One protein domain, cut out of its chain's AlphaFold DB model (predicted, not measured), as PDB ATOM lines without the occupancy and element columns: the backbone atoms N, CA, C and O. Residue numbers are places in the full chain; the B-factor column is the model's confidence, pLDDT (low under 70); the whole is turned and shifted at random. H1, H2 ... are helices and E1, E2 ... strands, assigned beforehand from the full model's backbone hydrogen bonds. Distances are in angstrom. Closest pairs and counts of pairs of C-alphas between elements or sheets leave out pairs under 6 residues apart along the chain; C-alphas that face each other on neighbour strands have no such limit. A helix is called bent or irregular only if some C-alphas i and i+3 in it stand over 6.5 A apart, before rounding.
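What this domain is: This is residues 36 to 187 of the 191 residues of an uncharacterized protein of Aspergillus tubingensis (strain CBS 134.48) (UniProt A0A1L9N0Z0). A loose-ended sandwich: a strongly twisted sheet of five strands, E1, E3, E4, E5 and E7, is partly face to face with a ribbon of two long strands, E2 and E6, with H2 packed on the large sheet away from that ribbon and H3 reaching both sheets at one side. Loops around Ser 66 and Gly 87 lie at opposite ends of the longest axis. The printed part has 152 residues, with three named helices and seven named strands; along the chain come first the strands E1, E2 and E3, then the helices H1 and H2, then the strands E4, E5 and E6, then the helix H3, and last the strand E7; the large sheet is branched, with the neighbour pairs E1 and E7, E3 and E4, E3 and E5, and E3 and E7, each antiparallel, and E2 and E6 of the other sheet are antiparallel too. The class is mixed, helices and strands, with 71 residues, under half, in named elements. The whole is compact, with a radius of gyration of the C-alphas of 16.2 A and spans of 52 by 36 by 34 A.

Where its parts are: E1, residues 36 to 42, begins at C-alpha 36 at (173.676, 190.959, 103.441) and is 17.6 A long. E2, residues 52 to 59, measures 22.4 A, and E3, residues 74 to 83, is the longest strand at 29.0 A, with C-alpha 83 at (149.565, 199.540, 106.594). H1, residues 94 to 97, is followed by H2, residues 109 to 117, 13.0 A long. H2 is irregular: C-alphas 111 and 114 are 7.4 A apart. E4 is residues 121 to 123, and E5, residues 140 to 145, measures 15.1 A. E6, residues 152 to 159, is 22.7 A long, and H3, residues 164 to 171, is 10.7 A. E7, residues 178 to 185, measures 22.8 A and ends at C-alpha 185 at (175.991, 190.619, 108.221).

How they stand to each other: E1 is an edge strand, antiparallel to E7 at 153 degrees, with N 36 and O 185 at 2.8 A. E7 has E1 on one side and E3 on the other side; E3 and E7 are antiparallel at 154 degrees, with N 81 and O 178 at 2.8 A. E3 has three neighbours: E7 on one side, and on the other side E5 beside residues 74 to 78 and E4 beside residues 81 to 83. N 78 and O 140 of E3 and E5 are 2.8 A apart, and N 82 and O 122 of E3 and E4 are 2.9 A apart. In the second sheet E2 and E6 are antiparallel at 168 degrees, with N 55 and O 156 at 2.8 A. The two sheets form a sandwich, two sheets face to face, 10.4 A centre to centre where they face each other, their strands at 37 degrees. E5 and E6 touch, the closest C-alphas being those of Val 142 and Val 156 at 7.0 A. H2 is on the branched sheet and touches E4, with the closest C-alphas, Leu 116 and His 122, 6.3 A apart. H3 touches E6, with the closest C-alphas, Arg 159 and Ala 167, 5.9 A apart. H1 only grazes the branched sheet, with residues 96 to 97. Every O i to N i+4 pair is within hydrogen-bond range in H3, but in H2 2 of 5 are, beside 5 of 6 O i to N i+3 pairs; H1 is too short for an O i to N i+4 pair.

The domain as a whole: The two C-alphas farthest apart are those of Ser 66 and Gly 87, at 52.7 A. The printed part has no cut. The long links are E2 to E3, H1 to H2 and E4 to E5. The mean pLDDT of the printed part is 80.2, and 41 residues are under 70: 62 to 72, 84 to 103 and 127 to 136.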
ATOM      1  N   TRP A  36     174.822 191.814 103.699       87.12
ATOM      2  CA  TRP A  36     173.676 190.959 103.441       87.12
ATOM      3  C   TRP A  36     172.611 191.263 104.483       87.12
ATOM      4  O   TRP A  36     172.893 191.280 105.680       87.12
ATOM      5  N   THR A  37     171.387 191.495 104.030       89.50
ATOM      6  CA  THR A  37     170.221 191.779 104.860       89.50
ATOM      7  C   THR A  37     169.120 190.797 104.501       89.50
ATOM      8  O   THR A  37     168.754 190.663 103.334       89.50
ATOM      9  N   ALA A  38     168.573 190.150 105.523       90.06
ATOM     10  CA  ALA A  38     167.380 189.331 105.418       90.06
ATOM     11  C   ALA A  38     166.277 189.881 106.317       90.06
ATOM     12  O   ALA A  38     166.528 190.351 107.433       90.06
ATOM     13  N   MET A  39     165.044 189.749 105.845       90.81
ATOM     14  CA  MET A  39     163.852 189.977 106.644       90.81
ATOM     15  C   MET A  39     163.675 188.799 107.608       90.81
ATOM     16  O   MET A  39     163.236 187.716 107.226       90.81
ATOM     17  N   TYR A  40     164.098 188.975 108.859       88.75
ATOM     18  CA  TYR A  40     164.174 187.874 109.818       88.75
ATOM     19  C   TYR A  40     162.809 187.540 110.416       88.75
ATOM     20  O   TYR A  40     162.437 186.371 110.474       88.75
ATOM     21  N   LEU A  41     162.068 188.555 110.851       89.44
ATOM     22  CA  LEU A  41     160.758 188.404 111.479       89.44
ATOM     23  C   LEU A  41     159.925 189.651 111.196       89.44
ATOM     24  O   LEU A  41     160.410 190.754 111.418       89.44
ATOM     25  N   ILE A  42     158.672 189.479 110.783       89.38
ATOM     26  CA  ILE A  42     157.660 190.538 110.838       89.38
ATOM     27  C   ILE A  42     156.672 190.175 111.946       89.38
ATOM     28  O   ILE A  42     156.181 189.047 111.997       89.38
ATOM     29  N   SER A  43     156.378 191.114 112.841       90.44
ATOM     30  CA  SER A  43     155.380 190.905 113.883       90.44
ATOM     31  C   SER A  43     153.947 190.955 113.323       90.44
ATOM     32  O   SER A  43     153.671 191.604 112.304       90.44
ATOM     33  N   PRO A  44     152.976 190.348 114.022       88.88
ATOM     34  CA  PRO A  44     151.575 190.734 113.914       88.88
ATOM     35  C   PRO A  44     151.389 192.242 114.164       88.88
ATOM     36  O   PRO A  44     152.277 192.874 114.757       88.88
ATOM     37  N   PRO A  45     150.243 192.819 113.754       89.94
ATOM     38  CA  PRO A  45     149.900 194.201 114.074       89.94
ATOM     39  C   PRO A  45     149.995 194.445 115.579       89.94
ATOM     40  O   PRO A  45     149.584 193.604 116.383       89.94
ATOM     41  N   LEU A  46     150.593 195.562 115.968       90.81
ATOM     42  CA  LEU A  46     150.781 195.930 117.360       90.81
ATOM     43  C   LEU A  46     149.464 196.418 117.969       90.81
ATOM     44  O   LEU A  46     148.684 197.101 117.297       90.81
ATOM     45  N   PRO A  47     149.223 196.115 119.257       90.62
ATOM     46  CA  PRO A  47     148.122 196.721 119.985       90.62
ATOM     47  C   PRO A  47     148.365 198.223 120.165       90.62
ATOM     48  O   PRO A  47     149.486 198.723 120.066       90.62
ATOM     49  N   ARG A  48     147.308 198.959 120.501       90.12
ATOM     50  CA  ARG A  48     147.428 200.371 120.860       90.12
ATOM     51  C   ARG A  48     148.261 200.561 122.132       90.12
ATOM     52  O   ARG A  48     148.087 199.837 123.108       90.12
ATOM     53  N   GLY A  49     149.089 201.606 122.155       90.06
ATOM     54  CA  GLY A  49     149.743 202.080 123.379       90.06
ATOM     55  C   GLY A  49     150.929 201.233 123.842       90.06
ATOM     56  O   GLY A  49     151.155 201.106 125.043       90.06
ATOM     57  N   VAL A  50     151.688 200.649 122.912       93.00
ATOM     58  CA  VAL A  50     152.944 199.951 123.227       93.00
ATOM     59  C   VAL A  50     153.935 200.926 123.867       93.00
ATOM     60  O   VAL A  50     154.374 201.883 123.238       93.00
ATOM     61  N   THR A  51     154.308 200.675 125.122       94.44
ATOM     62  CA  THR A  51     155.280 201.491 125.877       94.44
ATOM     63  C   THR A  51     156.616 200.790 126.104       94.44
ATOM     64  O   THR A  51     157.566 201.415 126.577       94.44
ATOM     65  N   ALA A  52     156.698 199.498 125.787       95.56
ATOM     66  CA  ALA A  52     157.903 198.702 125.938       95.56
ATOM     67  C   ALA A  52     157.944 197.556 124.926       95.56
ATOM     68  O   ALA A  52     156.916 196.950 124.621       95.56
ATOM     69  N   VAL A  53     159.145 197.226 124.459       95.12
ATOM     70  CA  VAL A  53     159.411 196.089 123.570       95.12
ATOM     71  C   VAL A  53     160.655 195.366 124.067       95.12
ATOM     72  O   VAL A  53     161.661 195.999 124.382       95.12
ATOM     73  N   GLN A  54     160.591 194.036 124.119       96.06
ATOM     74  CA  GLN A  54     161.736 193.189 124.431       96.06
ATOM     75  C   GLN A  54     162.081 192.315 123.228       96.06
ATOM     76  O   GLN A  54     161.250 191.545 122.743       96.06
ATOM     77  N   PHE A  55     163.331 192.391 122.788       95.06
ATOM     78  CA  PHE A  55     163.895 191.511 121.777       95.06
ATOM     79  C   PHE A  55     164.678 190.399 122.466       95.06
ATOM     80  O   PHE A  55     165.606 190.663 123.230       95.06
ATOM     81  N   ASN A  56     164.306 189.155 122.177       93.94
ATOM     82  CA  ASN A  56     165.016 187.962 122.625       93.94
ATOM     83  C   ASN A  56     165.631 187.294 121.399       93.94
ATOM     84  O   ASN A  56     164.934 186.622 120.642       93.94
ATOM     85  N   ILE A  57     166.920 187.526 121.178       91.50
ATOM     86  CA  ILE A  57     167.620 187.096 119.970       91.50
ATOM     87  C   ILE A  57     168.704 186.107 120.364       91.50
ATOM     88  O   ILE A  57     169.600 186.438 121.134       91.50
ATOM     89  N   THR A  58     168.649 184.907 119.798       91.25
ATOM     90  CA  THR A  58     169.724 183.926 119.926       91.25
ATOM     91  C   THR A  58     170.476 183.867 118.610       91.25
ATOM     92  O   THR A  58     169.880 183.623 117.565       91.25
ATOM     93  N   SER A  59     171.780 184.114 118.645       88.62
ATOM     94  CA  SER A  59     172.597 184.140 117.434       88.62
ATOM     95  C   SER A  59     174.000 183.607 117.679       88.62
ATOM     96  O   SER A  59     174.494 183.581 118.808       88.62
ATOM     97  N   GLN A  60     174.632 183.149 116.607       86.00
ATOM     98  CA  GLN A  60     176.002 182.662 116.601       86.00
ATOM     99  C   GLN A  60     176.692 183.245 115.372       86.00
ATOM    100  O   GLN A  60     176.197 183.093 114.258       86.00
ATOM    101  N   ASP A  61     177.830 183.901 115.576       76.81
ATOM    102  CA  ASP A  61     178.596 184.515 114.495       76.81
ATOM    103  C   ASP A  61     179.843 183.671 114.201       76.81
ATOM    104  O   ASP A  61     180.840 183.719 114.931       76.81
ATOM    105  N   GLN A  62     179.761 182.873 113.132       64.12
ATOM    106  CA  GLN A  62     180.852 182.040 112.624       64.12
ATOM    107  C   GLN A  62     181.625 182.760 111.501       64.12
ATOM    108  O   GLN A  62     181.854 182.199 110.432       64.12
ATOM    109  N   GLY A  63     182.009 184.020 111.714       60.78
ATOM    110  CA  GLY A  63     182.802 184.777 110.745       60.78
ATOM    111  C   GLY A  63     184.202 184.199 110.482       60.78
ATOM    112  O   GLY A  63     184.883 183.700 111.385       60.78
ATOM    113  N   TRP A  64     184.650 184.323 109.228       55.34
ATOM    114  CA  TRP A  64     186.053 184.237 108.820       55.34
ATOM    115  C   TRP A  64     186.572 185.668 108.690       55.34
ATOM    116  O   TRP A  64     186.175 186.391 107.782       55.34
ATOM    117  N   CYS A  65     187.428 186.102 109.610       58.28
ATOM    118  CA  CYS A  65     188.069 187.412 109.544       58.28
ATOM    119  C   CYS A  65     189.555 187.282 109.895       58.28
ATOM    120  O   CYS A  65     189.949 186.380 110.642       58.28
ATOM    121  N   SER A  66     190.367 188.213 109.399       57.25
ATOM    122  CA  SER A  66     191.775 188.351 109.787       57.25
ATOM    123  C   SER A  66     191.931 188.851 111.230       57.25
ATOM    124  O   SER A  66     192.839 188.403 111.926       57.25
ATOM    125  N   ASP A  67     191.014 189.699 111.714       63.75
ATOM    126  CA  ASP A  67     191.012 190.215 113.090       63.75
ATOM    127  C   ASP A  67     189.607 190.192 113.712       63.75
ATOM    128  O   ASP A  67     188.714 190.947 113.330       63.75
ATOM    129  N   ARG A  68     189.417 189.326 114.715       60.91
ATOM    130  CA  ARG A  68     188.132 189.151 115.419       60.91
ATOM    131  C   ARG A  68     187.719 190.364 116.247       60.91
ATOM    132  O   ARG A  68     186.556 190.453 116.637       60.91
ATOM    133  N   ASN A  69     188.652 191.268 116.537       62.22
ATOM    134  CA  ASN A  69     188.409 192.454 117.350       62.22
ATOM    135  C   ASN A  69     188.074 193.694 116.514       62.22
ATOM    136  O   ASN A  69     187.648 194.702 117.080       62.22
ATOM    137  N   GLN A  70     188.233 193.640 115.190       60.94
ATOM    138  CA  GLN A  70     187.916 194.761 114.313       60.94
ATOM    139  C   GLN A  70     186.472 194.680 113.816       60.94
ATOM    140  O   GLN A  70     186.171 193.964 112.876       60.94
ATOM    141  N   GLY A  71     185.579 195.465 114.418       61.78
ATOM    142  CA  GLY A  71     184.276 195.787 113.830       61.78
ATOM    143  C   GLY A  71     183.089 194.908 114.243       61.78
ATOM    144  O   GLY A  71     183.192 193.994 115.060       61.78
ATOM    145  N   ILE A  72     181.924 195.272 113.698       63.12
ATOM    146  CA  ILE A  72     180.646 194.567 113.853       63.12
ATOM    147  C   ILE A  72     180.419 193.759 112.574       63.12
ATOM    148  O   ILE A  72     180.341 194.327 111.483       63.12
ATOM    149  N   TRP A  73     180.325 192.441 112.721       77.38
ATOM    150  CA  TRP A  73     180.280 191.497 111.598       77.38
ATOM    151  C   TRP A  73     178.872 191.001 111.309       77.38
ATOM    152  O   TRP A  73     178.499 190.797 110.155       77.38
ATOM    153  N   SER A  74     178.057 190.892 112.353       85.25
ATOM    154  CA  SER A  74     176.623 190.683 112.241       85.25
ATOM    155  C   SER A  74     175.877 191.526 113.265       85.25
ATOM    156  O   SER A  74     176.392 191.863 114.335       85.25
ATOM    157  N   TRP A  75     174.673 191.943 112.905       90.88
ATOM    158  CA  TRP A  75     173.828 192.764 113.754       90.88
ATOM    159  C   TRP A  75     172.360 192.585 113.395       90.88
ATOM    160  O   TRP A  75     172.006 192.047 112.344       90.88
ATOM    161  N   PHE A  76     171.512 193.054 114.301       92.88
ATOM    162  CA  PHE A  76     170.074 193.081 114.130       92.88
ATOM    163  C   PHE A  76     169.606 194.523 114.157       92.88
ATOM    164  O   PHE A  76     169.938 195.260 115.087       92.88
ATOM    165  N   ASP A  77     168.826 194.900 113.154       94.81
ATOM    166  CA  ASP A  77     168.123 196.177 113.122       94.81
ATOM    167  C   ASP A  77     166.611 195.925 113.183       94.81
ATOM    168  O   ASP A  77     166.141 194.822 112.902       94.81
ATOM    169  N   VAL A  78     165.840 196.950 113.526       95.62
ATOM    170  CA  VAL A  78     164.378 196.924 113.515       95.62
ATOM    171  C   VAL A  78     163.830 198.152 112.799       95.62
ATOM    172  O   VAL A  78     164.334 199.260 112.981       95.62
ATOM    173  N   SER A  79     162.792 197.951 111.995       95.75
ATOM    174  CA  SER A  79     162.011 199.019 111.365       95.75
ATOM    175  C   SER A  79     160.545 198.922 111.768       95.75
ATOM    176  O   SER A  79     160.073 197.863 112.188       95.75
ATOM    177  N   ILE A  80     159.825 200.028 111.598       95.12
ATOM    178  CA  ILE A  80     158.373 200.089 111.762       95.12
ATOM    179  C   ILE A  80     157.739 200.042 110.373       95.12
ATOM    180  O   ILE A  80     158.125 200.806 109.484       95.12
ATOM    181  N   LEU A  81     156.775 199.144 110.194       93.06
ATOM    182  CA  LEU A  81     155.942 199.063 109.004       93.06
ATOM    183  C   LEU A  81     154.524 199.511 109.348       93.06
ATOM    184  O   LEU A  81     153.932 198.978 110.285       93.06
ATOM    185  N   CYS A  82     153.973 200.442 108.578       90.62
ATOM    186  CA  CYS A  82     152.559 200.801 108.638       90.62
ATOM    187  C   CYS A  82     151.795 200.176 107.463       90.62
ATOM    188  O   CYS A  82     152.379 199.844 106.429       90.62
ATOM    189  N   SER A  83     150.486 200.000 107.640       83.75
ATOM    190  CA  SER A  83     149.565 199.540 106.594       83.75
ATOM    191  C   SER A  83     148.756 200.724 106.071       83.75
ATOM    192  O   SER A  83     148.271 201.526 106.864       83.75
ATOM    193  N   GLU A  84     148.580 200.824 104.753       68.25
ATOM    194  CA  GLU A  84     147.722 201.850 104.130       68.25
ATOM    195  C   GLU A  84     146.222 201.537 104.228       68.25
ATOM    196  O   GLU A  84     145.393 202.408 103.971       68.25
ATOM    197  N   ARG A  85     145.841 200.301 104.571       59.50
ATOM    198  CA  ARG A  85     144.426 199.917 104.631       59.50
ATOM    199  C   ARG A  85     143.834 200.215 106.005       59.50
ATOM    200  O   ARG A  85     144.080 199.483 106.962       59.50
ATOM    201  N   ASP A  86     143.013 201.263 106.058       47.31
ATOM    202  CA  ASP A  86     142.065 201.510 107.143       47.31
ATOM    203  C   ASP A  86     141.066 200.347 107.224       47.31
ATOM    204  O   ASP A  86     140.211 200.177 106.356       47.31
ATOM    205  N   GLY A  87     141.151 199.562 108.297       43.59
ATOM    206  CA  GLY A  87     140.070 198.675 108.719       43.59
ATOM    207  C   GLY A  87     140.286 197.186 108.451       43.59
ATOM    208  O   GLY A  87     140.156 196.700 107.336       43.59
ATOM    209  N   GLY A  88     140.499 196.448 109.543       44.75
ATOM    210  CA  GLY A  88     139.714 195.252 109.871       44.75
ATOM    211  C   GLY A  88     139.818 193.997 109.001       44.75
ATOM    212  O   GLY A  88     139.149 193.026 109.334       44.75
ATOM    213  N   GLU A  89     140.613 193.965 107.934       47.62
ATOM    214  CA  GLU A  89     140.822 192.725 107.186       47.62
ATOM    215  C   GLU A  89     141.980 191.921 107.789       47.62
ATOM    216  O   GLU A  89     143.129 192.371 107.838       47.62
ATOM    217  N   ASP A  90     141.648 190.719 108.269       51.09
ATOM    218  CA  ASP A  90     142.581 189.693 108.723       51.09
ATOM    219  C   ASP A  90     143.591 189.386 107.609       51.09
ATOM    220  O   ASP A  90     143.350 188.561 106.728       51.09
ATOM    221  N   TYR A  91     144.741 190.063 107.631       53.69
ATOM    222  CA  TYR A  91     145.862 189.723 106.761       53.69
ATOM    223  C   TYR A  91     146.263 188.271 107.034       53.69
ATOM    224  O   TYR A  91     146.678 187.972 108.161       53.69
ATOM    225  N   PRO A  92     146.217 187.371 106.035       51.59
ATOM    226  CA  PRO A  92     146.698 186.018 106.235       51.59
ATOM    227  C   PRO A  92     148.180 186.085 106.588       51.59
ATOM    228  O   PRO A  92     149.002 186.587 105.820       51.59
ATOM    229  N   SER A  93     148.529 185.579 107.769       52.84
ATOM    230  CA  SER A  93     149.912 185.475 108.249       52.84
ATOM    231  C   SER A  93     150.838 184.772 107.245       52.84
ATOM    232  O   SER A  93     152.042 185.016 107.254       52.84
ATOM    233  N   SER A  94     150.267 183.967 106.341       50.66
ATOM    234  CA  SER A  94     150.950 183.249 105.265       50.66
ATOM    235  C   SER A  94     151.624 184.139 104.215       50.66
ATOM    236  O   SER A  94     152.604 183.696 103.627       50.66
ATOM    237  N   PHE A  95     151.169 185.379 103.979       54.84
ATOM    238  CA  PHE A  95     151.790 186.261 102.969       54.84
ATOM    239  C   PHE A  95     153.213 186.693 103.344       54.84
ATOM    240  O   PHE A  95     154.057 186.918 102.482       54.84
ATOM    241  N   PHE A  96     153.500 186.778 104.643       57.00
ATOM    242  CA  PHE A  96     154.808 187.208 105.140       57.00
ATOM    243  C   PHE A  96     155.796 186.053 105.299       57.00
ATOM    244  O   PHE A  96     157.004 186.286 105.354       57.00
ATOM    245  N   SER A  97     155.306 184.811 105.347       55.03
ATOM    246  CA  SER A  97     156.152 183.618 105.419       55.03
ATOM    247  C   SER A  97     157.076 183.523 104.201       55.03
ATOM    248  O   SER A  97     158.273 183.287 104.377       55.03
ATOM    249  N   ASP A  98     156.573 183.840 103.002       53.75
ATOM    250  CA  ASP A  98     157.371 183.865 101.766       53.75
ATOM    251  C   ASP A  98     158.452 184.956 101.776       53.75
ATOM    252  O   ASP A  98     159.548 184.746 101.260       53.75
ATOM    253  N   LEU A  99     158.202 186.097 102.427       54.16
ATOM    254  CA  LEU A  99     159.175 187.193 102.550       54.16
ATOM    255  C   LEU A  99     160.274 186.919 103.581       54.16
ATOM    256  O   LEU A  99     161.362 187.487 103.499       54.16
ATOM    257  N   SER A 100     159.998 186.029 104.537       55.81
ATOM    258  CA  SER A 100     160.965 185.541 105.525       55.81
ATOM    259  C   SER A 100     161.838 184.382 105.013       55.81
ATOM    260  O   SER A 100     162.687 183.864 105.757       55.81
ATOM    261  N   ASN A 101     161.626 183.970 103.755       62.44
ATOM    262  CA  ASN A 101     162.402 182.943 103.077       62.44
ATOM    263  C   ASN A 101     163.853 183.418 102.894       62.44
ATOM    264  O   ASN A 101     164.123 184.490 102.354       62.44
ATOM    265  N   SER A 102     164.802 182.596 103.343       56.75
ATOM    266  CA  SER A 102     166.240 182.893 103.376       56.75
ATOM    267  C   SER A 102     166.881 183.115 102.002       56.75
ATOM    268  O   SER A 102     168.019 183.572 101.931       56.75
ATOM    269  N   SER A 103     166.167 182.803 100.917       60.88
ATOM    270  CA  SER A 103     166.595 183.064  99.539       60.88
ATOM    271  C   SER A 103     166.448 184.530  99.115       60.88
ATOM    272  O   SER A 103     167.135 184.963  98.190       60.88
ATOM    273  N   TYR A 104     165.598 185.315  99.789       73.00
ATOM    274  CA  TYR A 104     165.355 186.710  99.428       73.00
ATOM    275  C   TYR A 104     166.250 187.662 100.229       73.00
ATOM    276  O   TYR A 104     165.894 188.152 101.301       73.00
ATOM    277  N   LEU A 105     167.448 187.908  99.699       85.06
ATOM    278  CA  LEU A 105     168.481 188.724 100.336       85.06
ATOM    279  C   LEU A 105     168.709 190.023  99.570       85.06
ATOM    280  O   LEU A 105     168.703 190.046  98.339       85.06
ATOM    281  N   LYS A 106     168.942 191.109 100.305       88.06
ATOM    282  CA  LYS A 106     169.293 192.419  99.737       88.06
ATOM    283  C   LYS A 106     170.387 193.085 100.549       88.06
ATOM    284  O   LYS A 106     170.770 192.579 101.599       88.06
ATOM    285  N   SER A 107     170.890 194.230 100.097       87.56
ATOM    286  CA  SER A 107     171.999 194.885 100.789       87.56
ATOM    287  C   SER A 107     171.556 195.654 102.029       87.56
ATOM    288  O   SER A 107     172.246 195.661 103.056       87.56
ATOM    289  N   ARG A 108     170.384 196.285 101.970       89.94
ATOM    290  CA  ARG A 108     169.854 197.111 103.059       89.94
ATOM    291  C   ARG A 108     168.327 196.981 103.192       89.94
ATOM    292  O   ARG A 108     167.678 196.579 102.225       89.94
ATOM    293  N   PRO A 109     167.743 197.301 104.365       91.56
ATOM    294  CA  PRO A 109     166.291 197.264 104.573       91.56
ATOM    295  C   PRO A 109     165.489 198.039 103.517       91.56
ATOM    296  O   PRO A 109     164.446 197.574 103.066       91.56
ATOM    297  N   GLU A 110     165.998 199.182 103.058       91.44
ATOM    298  CA  GLU A 110     165.340 200.063 102.087       91.44
ATOM    299  C   GLU A 110     165.081 199.359 100.751       91.44
ATOM    300  O   GLU A 110     164.076 199.626 100.092       91.44
ATOM    301  N   ASP A 111     165.950 198.421 100.366       90.81
ATOM    302  CA  ASP A 111     165.840 197.700  99.098       90.81
ATOM    303  C   ASP A 111     164.620 196.751  99.084       90.81
ATOM    304  O   ASP A 111     164.211 196.268  98.021       90.81
ATOM    305  N   PHE A 112     164.034 196.456 100.254       90.50
ATOM    306  CA  PHE A 112     162.798 195.677 100.396       90.50
ATOM    307  C   PHE A 112     161.533 196.515 100.177       90.50
ATOM    308  O   PHE A 112     160.446 195.945 100.159       90.50
ATOM    309  N   ARG A 113     161.650 197.838  99.978       90.81
ATOM    310  CA  ARG A 113     160.505 198.755  99.861       90.81
ATOM    311  C   ARG A 113     159.469 198.276  98.850       90.81
ATOM    312  O   ARG A 113     158.322 198.125  99.237       90.81
ATOM    313  N   GLN A 114     159.865 197.983  97.608       88.75
ATOM    314  CA  GLN A 114     158.908 197.560  96.575       88.75
ATOM    315  C   GLN A 114     158.130 196.310  97.000       88.75
ATOM    316  O   GLN A 114     156.913 196.281  96.911       88.75
ATOM    317  N   VAL A 115     158.823 195.311  97.548       87.50
ATOM    318  CA  VAL A 115     158.195 194.053  97.971       87.50
ATOM    319  C   VAL A 115     157.223 194.253  99.125       87.50
ATOM    320  O   VAL A 115     156.175 193.621  99.158       87.50
ATOM    321  N   LEU A 116     157.549 195.136 100.070       88.12
ATOM    322  CA  LEU A 116     156.638 195.494 101.156       88.12
ATOM    323  C   LEU A 116     155.422 196.269 100.631       88.12
ATOM    324  O   LEU A 116     154.296 195.982 101.031       88.12
ATOM    325  N   GLN A 117     155.637 197.191  99.690       88.31
ATOM    326  CA  GLN A 117     154.582 197.995  99.073       88.31
ATOM    327  C   GLN A 117     153.618 197.156  98.240       88.31
ATOM    328  O   GLN A 117     152.412 197.377  98.307       88.31
ATOM    329  N   ASP A 118     154.121 196.141  97.537       84.94
ATOM    330  CA  ASP A 118     153.293 195.164  96.824       84.94
ATOM    331  C   ASP A 118     152.355 194.400  97.785       84.94
ATOM    332  O   ASP A 118     151.330 193.868  97.363       84.94
ATOM    333  N   GLN A 119     152.673 194.379  99.089       81.31
ATOM    334  CA  GLN A 119     151.836 193.832 100.166       81.31
ATOM    335  C   GLN A 119     151.036 194.903 100.938       81.31
ATOM    336  O   GLN A 119     150.393 194.597 101.944       81.31
ATOM    337  N   GLY A 120     151.065 196.164 100.497       86.12
ATOM    338  CA  GLY A 120     150.402 197.291 101.161       86.12
ATOM    339  C   GLY A 120     151.079 197.760 102.453       86.12
ATOM    340  O   GLY A 120     150.439 198.434 103.260       86.12
ATOM    341  N   LEU A 121     152.348 197.395 102.669       88.56
ATOM    342  CA  LEU A 121     153.148 197.834 103.810       88.56
ATOM    343  C   LEU A 121     154.182 198.880 103.403       88.56
ATOM    344  O   LEU A 121     154.859 198.757 102.382       88.56
ATOM    345  N   HIS A 122     154.375 199.869 104.267       91.19
ATOM    346  CA  HIS A 122     155.318 200.957 104.034       91.19
ATOM    347  C   HIS A 122     156.211 201.171 105.242       91.19
ATOM    348  O   HIS A 122     155.798 200.989 106.385       91.19
ATOM    349  N   PHE A 123     157.450 201.579 104.986       92.25
ATOM    350  CA  PHE A 123     158.351 202.004 106.046       92.25
ATOM    351  C   PHE A 123     157.869 203.308 106.664       92.25
ATOM    352  O   PHE A 123     157.673 204.296 105.953       92.25
ATOM    353  N   LYS A 124     157.760 203.321 107.990       90.81
ATOM    354  CA  LYS A 124     157.612 204.557 108.750       90.81
ATOM    355  C   LYS A 124     158.977 205.218 108.898       90.81
ATOM    356  O   LYS A 124     159.968 204.535 109.166       90.81
ATOM    357  N   ASP A 125     159.024 206.535 108.748       84.94
ATOM    358  CA  ASP A 125     160.210 207.297 109.131       84.94
ATOM    359  C   ASP A 125     160.324 207.293 110.661       84.94
ATOM    360  O   ASP A 125     159.349 207.578 111.364       84.94
ATOM    361  N   ILE A 126     161.494 206.909 111.173       82.44
ATOM    362  CA  ILE A 126     161.782 206.902 112.616       82.44
ATOM    363  C   ILE A 126     162.668 208.079 113.024       82.44
ATOM    364  O   ILE A 126     162.917 208.274 114.212       82.44
ATOM    365  N   SER A 127     163.136 208.879 112.067       68.44
ATOM    366  CA  SER A 127     163.828 210.126 112.354       68.44
ATOM    367  C   SER A 127     162.830 211.282 112.369       68.44
ATOM    368  O   SER A 127     162.065 211.490 111.433       68.44
ATOM    369  N   LYS A 128     162.856 212.094 113.428       58.16
ATOM    370  CA  LYS A 128     162.189 213.410 113.430       58.16
ATOM    371  C   LYS A 128     163.037 214.483 112.742       58.16
ATOM    372  O   LYS A 128     162.794 215.671 112.932       58.16
ATOM    373  N   GLN A 129     164.094 214.094 112.027       48.69
ATOM    374  CA  GLN A 129     165.039 215.050 111.475       48.69
ATOM    375  C   GLN A 129     164.419 215.674 110.220       48.69
ATOM    376  O   GLN A 129     164.449 215.089 109.147       48.69
ATOM    377  N   GLU A 130     163.873 216.884 110.364       45.12
ATOM    378  CA  GLU A 130     163.342 217.731 109.282       45.12
ATOM    379  C   GLU A 130     164.433 218.231 108.310       45.12
ATOM    380  O   GLU A 130     164.230 219.225 107.618       45.12
ATOM    381  N   ASP A 131     165.609 217.597 108.267       47.41
ATOM    382  CA  ASP A 131     166.680 217.979 107.351       47.41
ATOM    383  C   ASP A 131     166.493 217.237 106.017       47.41
ATOM    384  O   ASP A 131     166.851 216.060 105.919       47.41
ATOM    385  N   PRO A 132     165.972 217.892 104.961       50.16
ATOM    386  CA  PRO A 132     165.752 217.255 103.664       50.16
ATOM    387  C   PRO A 132     167.052 216.764 103.002       50.16
ATOM    388  O   PRO A 132     166.987 216.043 102.007       50.16
ATOM    389  N   ALA A 133     168.229 217.134 103.526       47.19
ATOM    390  CA  ALA A 133     169.524 216.656 103.047       47.19
ATOM    391  C   ALA A 133     169.931 215.283 103.614       47.19
ATOM    392  O   ALA A 133     170.881 214.676 103.109       47.19
ATOM    393  N   LYS A 134     169.237 214.774 104.641       44.56
ATOM    394  CA  LYS A 134     169.478 213.444 105.207       44.56
ATOM    395  C   LYS A 134     168.212 212.603 105.068       44.56
ATOM    396  O   LYS A 134     167.243 212.877 105.767       44.56
ATOM    397  N   PRO A 135     168.188 211.587 104.187       49.59
ATOM    398  CA  PRO A 135     167.061 210.666 104.152       49.59
ATOM    399  C   PRO A 135     166.874 210.068 105.547       49.59
ATOM    400  O   PRO A 135     167.852 209.652 106.177       49.59
ATOM    401  N   GLY A 136     165.631 210.073 106.027       58.06
ATOM    402  CA  GLY A 136     165.310 209.577 107.353       58.06
ATOM    403  C   GLY A 136     165.799 208.147 107.542       58.06
ATOM    404  O   GLY A 136     165.726 207.315 106.630       58.06
ATOM    405  N   SER A 137     166.352 207.864 108.721       75.38
ATOM    406  CA  SER A 137     166.675 206.484 109.069       75.38
ATOM    407  C   SER A 137     165.366 205.705 109.132       75.38
ATOM    408  O   SER A 137     164.419 206.171 109.756       75.38
ATOM    409  N   ILE A 138     165.298 204.534 108.496       86.44
ATOM    410  CA  ILE A 138     164.133 203.637 108.587       86.44
ATOM    411  C   ILE A 138     164.388 202.453 109.521       86.44
ATOM    412  O   ILE A 138     163.485 201.657 109.764       86.44
ATOM    413  N   ALA A 139     165.617 202.289 110.018       90.31
ATOM    414  CA  ALA A 139     166.025 201.138 110.811       90.31
ATOM    415  C   ALA A 139     166.879 201.565 112.010       90.31
ATOM    416  O   ALA A 139     167.797 202.377 111.881       90.31
ATOM    417  N   LYS A 140     166.597 200.993 113.182       92.62
ATOM    418  CA  LYS A 140     167.364 201.206 114.413       92.62
ATOM    419  C   LYS A 140     168.026 199.913 114.856       92.62
ATOM    420  O   LYS A 140     167.421 198.846 114.807       92.62
ATOM    421  N   ARG A 141     169.271 200.009 115.312       92.38
ATOM    422  CA  ARG A 141     170.049 198.856 115.762       92.38
ATOM    423  C   ARG A 141     169.546 198.325 117.097       92.38
ATOM    424  O   ARG A 141     169.470 199.072 118.063       92.38
ATOM    425  N   VAL A 142     169.257 197.029 117.141       92.88
ATOM    426  CA  VAL A 142     168.800 196.300 118.333       92.88
ATOM    427  C   VAL A 142     169.973 195.649 119.049       92.88
ATOM    428  O   VAL A 142     170.154 195.817 120.250       92.88
ATOM    429  N   ALA A 143     170.776 194.889 118.311       91.06
ATOM    430  CA  ALA A 143     171.893 194.137 118.859       91.06
ATOM    431  C   ALA A 143     173.017 194.038 117.832       91.06
ATOM    432  O   ALA A 143     172.797 194.121 116.625       91.06
ATOM    433  N   SER A 144     174.241 193.855 118.307       87.56
ATOM    434  CA  SER A 144     175.406 193.601 117.466       87.56
ATOM    435  C   SER A 144     176.211 192.469 118.052       87.56
ATOM    436  O   SER A 144     176.378 192.376 119.268       87.56
ATOM    437  N   ASN A 145     176.727 191.633 117.167       81.31
ATOM    438  CA  ASN A 145     177.532 190.492 117.532       81.31
ATOM    439  C   ASN A 145     179.001 190.766 117.275       81.31
ATOM    440  O   ASN A 145     179.394 191.460 116.334       81.31
ATOM    441  N   LYS A 146     179.808 190.142 118.125       74.44
ATOM    442  CA  LYS A 146     181.217 189.894 117.856       74.44
ATOM    443  C   LYS A 146     181.364 188.443 117.415       74.44
ATOM    444  O   LYS A 146     180.549 187.599 117.787       74.44
ATOM    445  N   ILE A 147     182.417 188.156 116.657       75.44
ATOM    446  CA  ILE A 147     182.708 186.797 116.191       75.44
ATOM    447  C   ILE A 147     182.920 185.881 117.393       75.44
ATOM    448  O   ILE A 147     183.786 186.127 118.238       75.44
ATOM    449  N   GLN A 148     182.141 184.805 117.458       74.88
ATOM    450  CA  GLN A 148     182.113 183.914 118.611       74.88
ATOM    451  C   GLN A 148     181.622 182.516 118.250       74.88
ATOM    452  O   GLN A 148     180.696 182.320 117.469       74.88
ATOM    453  N   ARG A 149     182.252 181.511 118.864       75.00
ATOM    454  CA  ARG A 149     181.982 180.101 118.555       75.00
ATOM    455  C   ARG A 149     180.752 179.541 119.258       75.00
ATOM    456  O   ARG A 149     180.240 178.524 118.810       75.00
ATOM    457  N   SER A 150     180.293 180.144 120.349       85.38
ATOM    458  CA  SER A 150     179.102 179.707 121.078       85.38
ATOM    459  C   SER A 150     177.885 180.539 120.694       85.38
ATOM    460  O   SER A 150     178.005 181.715 120.353       85.38
ATOM    461  N   TRP A 151     176.707 179.925 120.785       87.06
ATOM    462  CA  TRP A 151     175.442 180.647 120.744       87.06
ATOM    463  C   TRP A 151     175.385 181.670 121.874       87.06
ATOM    464  O   TRP A 151     175.696 181.342 123.020       87.06
ATOM    465  N   GLN A 152     174.975 182.890 121.546       87.75
ATOM    466  CA  GLN A 152     174.701 183.941 122.516       87.75
ATOM    467  C   GLN A 152     173.235 184.316 122.498       87.75
ATOM    468  O   GLN A 152     172.603 184.352 121.440       87.75
ATOM    469  N   GLN A 153     172.734 184.644 123.681       90.94
ATOM    470  CA  GLN A 153     171.404 185.187 123.872       90.94
ATOM    471  C   GLN A 153     171.515 186.681 124.171       90.94
ATOM    472  O   GLN A 153     172.184 187.095 125.115       90.94
ATOM    473  N   HIS A 154     170.819 187.481 123.377       89.69
ATOM    474  CA  HIS A 154     170.675 188.916 123.541       89.69
ATOM    475  C   HIS A 154     169.251 189.186 124.011       89.69
ATOM    476  O   HIS A 154     168.293 188.885 123.297       89.69
ATOM    477  N   VAL A 155     169.121 189.734 125.216       93.25
ATOM    478  CA  VAL A 155     167.847 190.211 125.758       93.25
ATOM    479  C   VAL A 155     167.930 191.727 125.819       93.25
ATOM    480  O   VAL A 155     168.628 192.277 126.669       93.25
ATOM    481  N   VAL A 156     167.275 192.395 124.872       94.31
ATOM    482  CA  VAL A 156     167.303 193.856 124.731       94.31
ATOM    483  C   VAL A 156     165.920 194.393 125.053       94.31
ATOM    484  O   VAL A 156     164.957 194.054 124.368       94.31
ATOM    485  N   LEU A 157     165.821 195.210 126.098       95.25
ATOM    486  CA  LEU A 157     164.577 195.830 126.542       95.25
ATOM    487  C   LEU A 157     164.611 197.326 126.235       95.25
ATOM    488  O   LEU A 157     165.515 198.025 126.681       95.25
ATOM    489  N   TRP A 158     163.608 197.804 125.505       95.88
ATOM    490  CA  TRP A 158     163.361 199.223 125.278       95.88
ATOM    491  C   TRP A 158     162.083 199.635 125.993       95.88
ATOM    492  O   TRP A 158     161.072 198.933 125.901       95.88
ATOM    493  N   ARG A 159     162.107 200.784 126.674       95.31
ATOM    494  CA  ARG A 159     160.927 201.377 127.311       95.31
ATOM    495  C   ARG A 159     160.883 202.871 127.051       95.31
ATOM    496  O   ARG A 159     161.902 203.547 127.118       95.31
ATOM    497  N   VAL A 160     159.682 203.397 126.833       93.19
ATOM    498  CA  VAL A 160     159.464 204.842 126.659       93.19
ATOM    499  C   VAL A 160     159.943 205.631 127.886       93.19
ATOM    500  O   VAL A 160     160.474 206.726 127.745       93.19
ATOM    501  N   GLU A 161     159.796 205.059 129.086       93.62
ATOM    502  CA  GLU A 161     160.199 205.690 130.353       93.62
ATOM    503  C   GLU A 161     161.720 205.873 130.503       93.62
ATOM    504  O   GLU A 161     162.138 206.753 131.250       93.62
ATOM    505  N   ASP A 162     162.534 205.093 129.778       93.56
ATOM    506  CA  ASP A 162     164.000 205.180 129.845       93.56
ATOM    507  C   ASP A 162     164.550 206.390 129.053       93.56
ATOM    508  O   ASP A 162     165.699 206.791 129.245       93.56
ATOM    509  N   GLY A 163     163.730 207.014 128.193       91.69
ATOM    510  CA  GLY A 163     164.138 208.133 127.340       91.69
ATOM    511  C   GLY A 163     165.125 207.739 126.230       91.69
ATOM    512  O   GLY A 163     165.336 206.562 125.943       91.69
ATOM    513  N   GLY A 164     165.710 208.741 125.567       90.75
ATOM    514  CA  GLY A 164     166.703 208.536 124.505       90.75
ATOM    515  C   GLY A 164     166.121 208.052 123.173       90.75
ATOM    516  O   GLY A 164     164.912 208.071 122.941       90.75
ATOM    517  N   GLU A 165     167.006 207.614 122.279       89.81
ATOM    518  CA  GLU A 165     166.647 207.239 120.909       89.81
ATOM    519  C   GLU A 165     165.698 206.026 120.847       89.81
ATOM    520  O   GLU A 165     164.876 205.913 119.939       89.81
ATOM    521  N   GLU A 166     165.811 205.076 121.780       92.75
ATOM    522  CA  GLU A 166     164.923 203.913 121.874       92.75
ATOM    523  C   GLU A 166     163.502 204.333 122.256       92.75
ATOM    524  O   GLU A 166     162.536 203.858 121.656       92.75
ATOM    525  N   ALA A 167     163.357 205.257 123.209       92.38
ATOM    526  CA  ALA A 167     162.060 205.822 123.558       92.38
ATOM    527  C   ALA A 167     161.464 206.630 122.395       92.38
ATOM    528  O   ALA A 167     160.260 206.548 122.153       92.38
ATOM    529  N   GLU A 168     162.292 207.361 121.643       91.50
ATOM    530  CA  GLU A 168     161.865 208.068 120.430       91.50
ATOM    531  C   GLU A 168     161.349 207.097 119.364       91.50
ATOM    532  O   GLU A 168     160.248 207.300 118.851       91.50
ATOM    533  N   PHE A 169     162.068 206.001 119.105       92.69
ATOM    534  CA  PHE A 169     161.602 204.933 118.218       92.69
ATOM    535  C   PHE A 169     160.255 204.361 118.677       92.69
ATOM    536  O   PHE A 169     159.330 204.232 117.877       92.69
ATOM    537  N   LEU A 170     160.111 204.042 119.969       94.12
ATOM    538  CA  LEU A 170     158.853 203.520 120.511       94.12
ATOM    539  C   LEU A 170     157.710 204.540 120.408       94.12
ATOM    540  O   LEU A 170     156.572 204.151 120.166       94.12
ATOM    541  N   SER A 171     158.001 205.841 120.528       92.19
ATOM    542  CA  SER A 171     157.007 206.911 120.368       92.19
ATOM    543  C   SER A 171     156.446 207.014 118.947       92.19
ATOM    544  O   SER A 171     155.359 207.555 118.752       92.19
ATOM    545  N   CYS A 172     157.162 206.470 117.959       92.44
ATOM    546  CA  CYS A 172     156.691 206.374 116.587       92.44
ATOM    547  C   CYS A 172     155.702 205.219 116.383       92.44
ATOM    548  O   CYS A 172     155.088 205.172 115.322       92.44
ATOM    549  N   LEU A 173     155.520 204.296 117.335       93.56
ATOM    550  CA  LEU A 173     154.609 203.160 117.171       93.56
ATOM    551  C   LEU A 173     153.142 203.582 117.310       93.56
ATOM    552  O   LEU A 173     152.727 204.168 118.310       93.56
ATOM    553  N   GLY A 174     152.349 203.243 116.299       92.12
ATOM    554  CA  GLY A 174     150.896 203.338 116.293       92.12
ATOM    555  C   GLY A 174     150.219 201.984 116.497       92.12
ATOM    556  O   GLY A 174     150.837 200.925 116.404       92.12
ATOM    557  N   GLU A 175     148.916 202.026 116.758       91.50
ATOM    558  CA  GLU A 175     148.071 200.833 116.664       91.50
ATOM    559  C   GLU A 175     148.083 200.303 115.225       91.50
ATOM    560  O   GLU A 175     148.010 201.082 114.277       91.50
ATOM    561  N   GLY A 176     148.193 198.985 115.062       90.38
ATOM    562  CA  GLY A 176     148.220 198.346 113.745       90.38
ATOM    563  C   GLY A 176     149.593 198.326 113.063       90.38
ATOM    564  O   GLY A 176     149.794 197.515 112.155       90.38
ATOM    565  N   ASP A 177     150.554 199.137 113.526       92.94
ATOM    566  CA  ASP A 177     151.938 199.085 113.046       92.94
ATOM    567  C   ASP A 177     152.543 197.699 113.303       92.94
ATOM    568  O   ASP A 177     152.151 196.973 114.214       92.94
ATOM    569  N   ARG A 178     153.536 197.315 112.508       93.12
ATOM    570  CA  ARG A 178     154.282 196.064 112.664       93.12
ATOM    571  C   ARG A 178     155.754 196.374 112.864       93.12
ATOM    572  O   ARG A 178     156.285 197.318 112.288       93.12
ATOM    573  N   LEU A 179     156.432 195.537 113.636       94.25
ATOM    574  CA  LEU A 179     157.887 195.553 113.716       94.25
ATOM    575  C   LEU A 179     158.448 194.549 112.723       94.25
ATOM    576  O   LEU A 179     158.022 193.394 112.701       94.25
ATOM    577  N   VAL A 180     159.435 194.968 111.943       93.62
ATOM    578  CA  VAL A 180     160.244 194.059 111.131       93.62
ATOM    579  C   VAL A 180     161.666 194.042 111.662       93.62
ATOM    580  O   VAL A 180     162.319 195.078 111.761       93.62
ATOM    581  N   VAL A 181     162.128 192.855 112.038       93.75
ATOM    582  CA  VAL A 181     163.496 192.599 112.475       93.75
ATOM    583  C   VAL A 181     164.309 192.164 111.268       93.75
ATOM    584  O   VAL A 181     163.933 191.242 110.540       93.75
ATOM    585  N   TRP A 182     165.452 192.807 111.091       93.19
ATOM    586  CA  TRP A 182     166.425 192.527 110.050       93.19
ATOM    587  C   TRP A 182     167.595 191.769 110.652       93.19
ATOM    588  O   TRP A 182     168.195 192.241 111.616       93.19
ATOM    589  N   ALA A 183     167.951 190.629 110.068       91.38
ATOM    590  CA  ALA A 183     169.225 189.980 110.348       91.38
ATOM    591  C   ALA A 183     170.231 190.435 109.293       91.38
ATOM    592  O   ALA A 183     169.944 190.373 108.093       91.38
ATOM    593  N   ARG A 184     171.384 190.938 109.736       89.50
ATOM    594  CA  ARG A 184     172.369 191.562 108.855       89.50
ATOM    595  C   ARG A 184     173.766 191.059 109.149       89.50
ATOM    596  O   ARG A 184     174.119 190.804 110.298       89.50
ATOM    597  N   THR A 185     174.570 190.941 108.107       86.38
ATOM    598  CA  THR A 185     175.991 190.619 108.221       86.38
ATOM    599  C   THR A 185     176.772 191.280 107.104       86.38
ATOM    600  O   THR A 185     176.218 191.612 106.062       86.38
ATOM    601  N   GLN A 186     178.063 191.471 107.307       81.50
ATOM    602  CA  GLN A 186     178.989 191.861 106.258       81.50
ATOM    603  C   GLN A 186     180.234 190.993 106.369       81.50
ATOM    604  O   GLN A 186     180.678 190.691 107.478       81.50
ATOM    605  N   VAL A 187     180.808 190.616 105.229       72.31
ATOM    606  CA  VAL A 187     182.096 189.927 105.216       72.31
ATOM    607  C   VAL A 187     183.197 190.938 104.935       72.31
ATOM    608  O   VAL A 187     183.108 191.729 103.998       72.31
TER     609      VAL A 187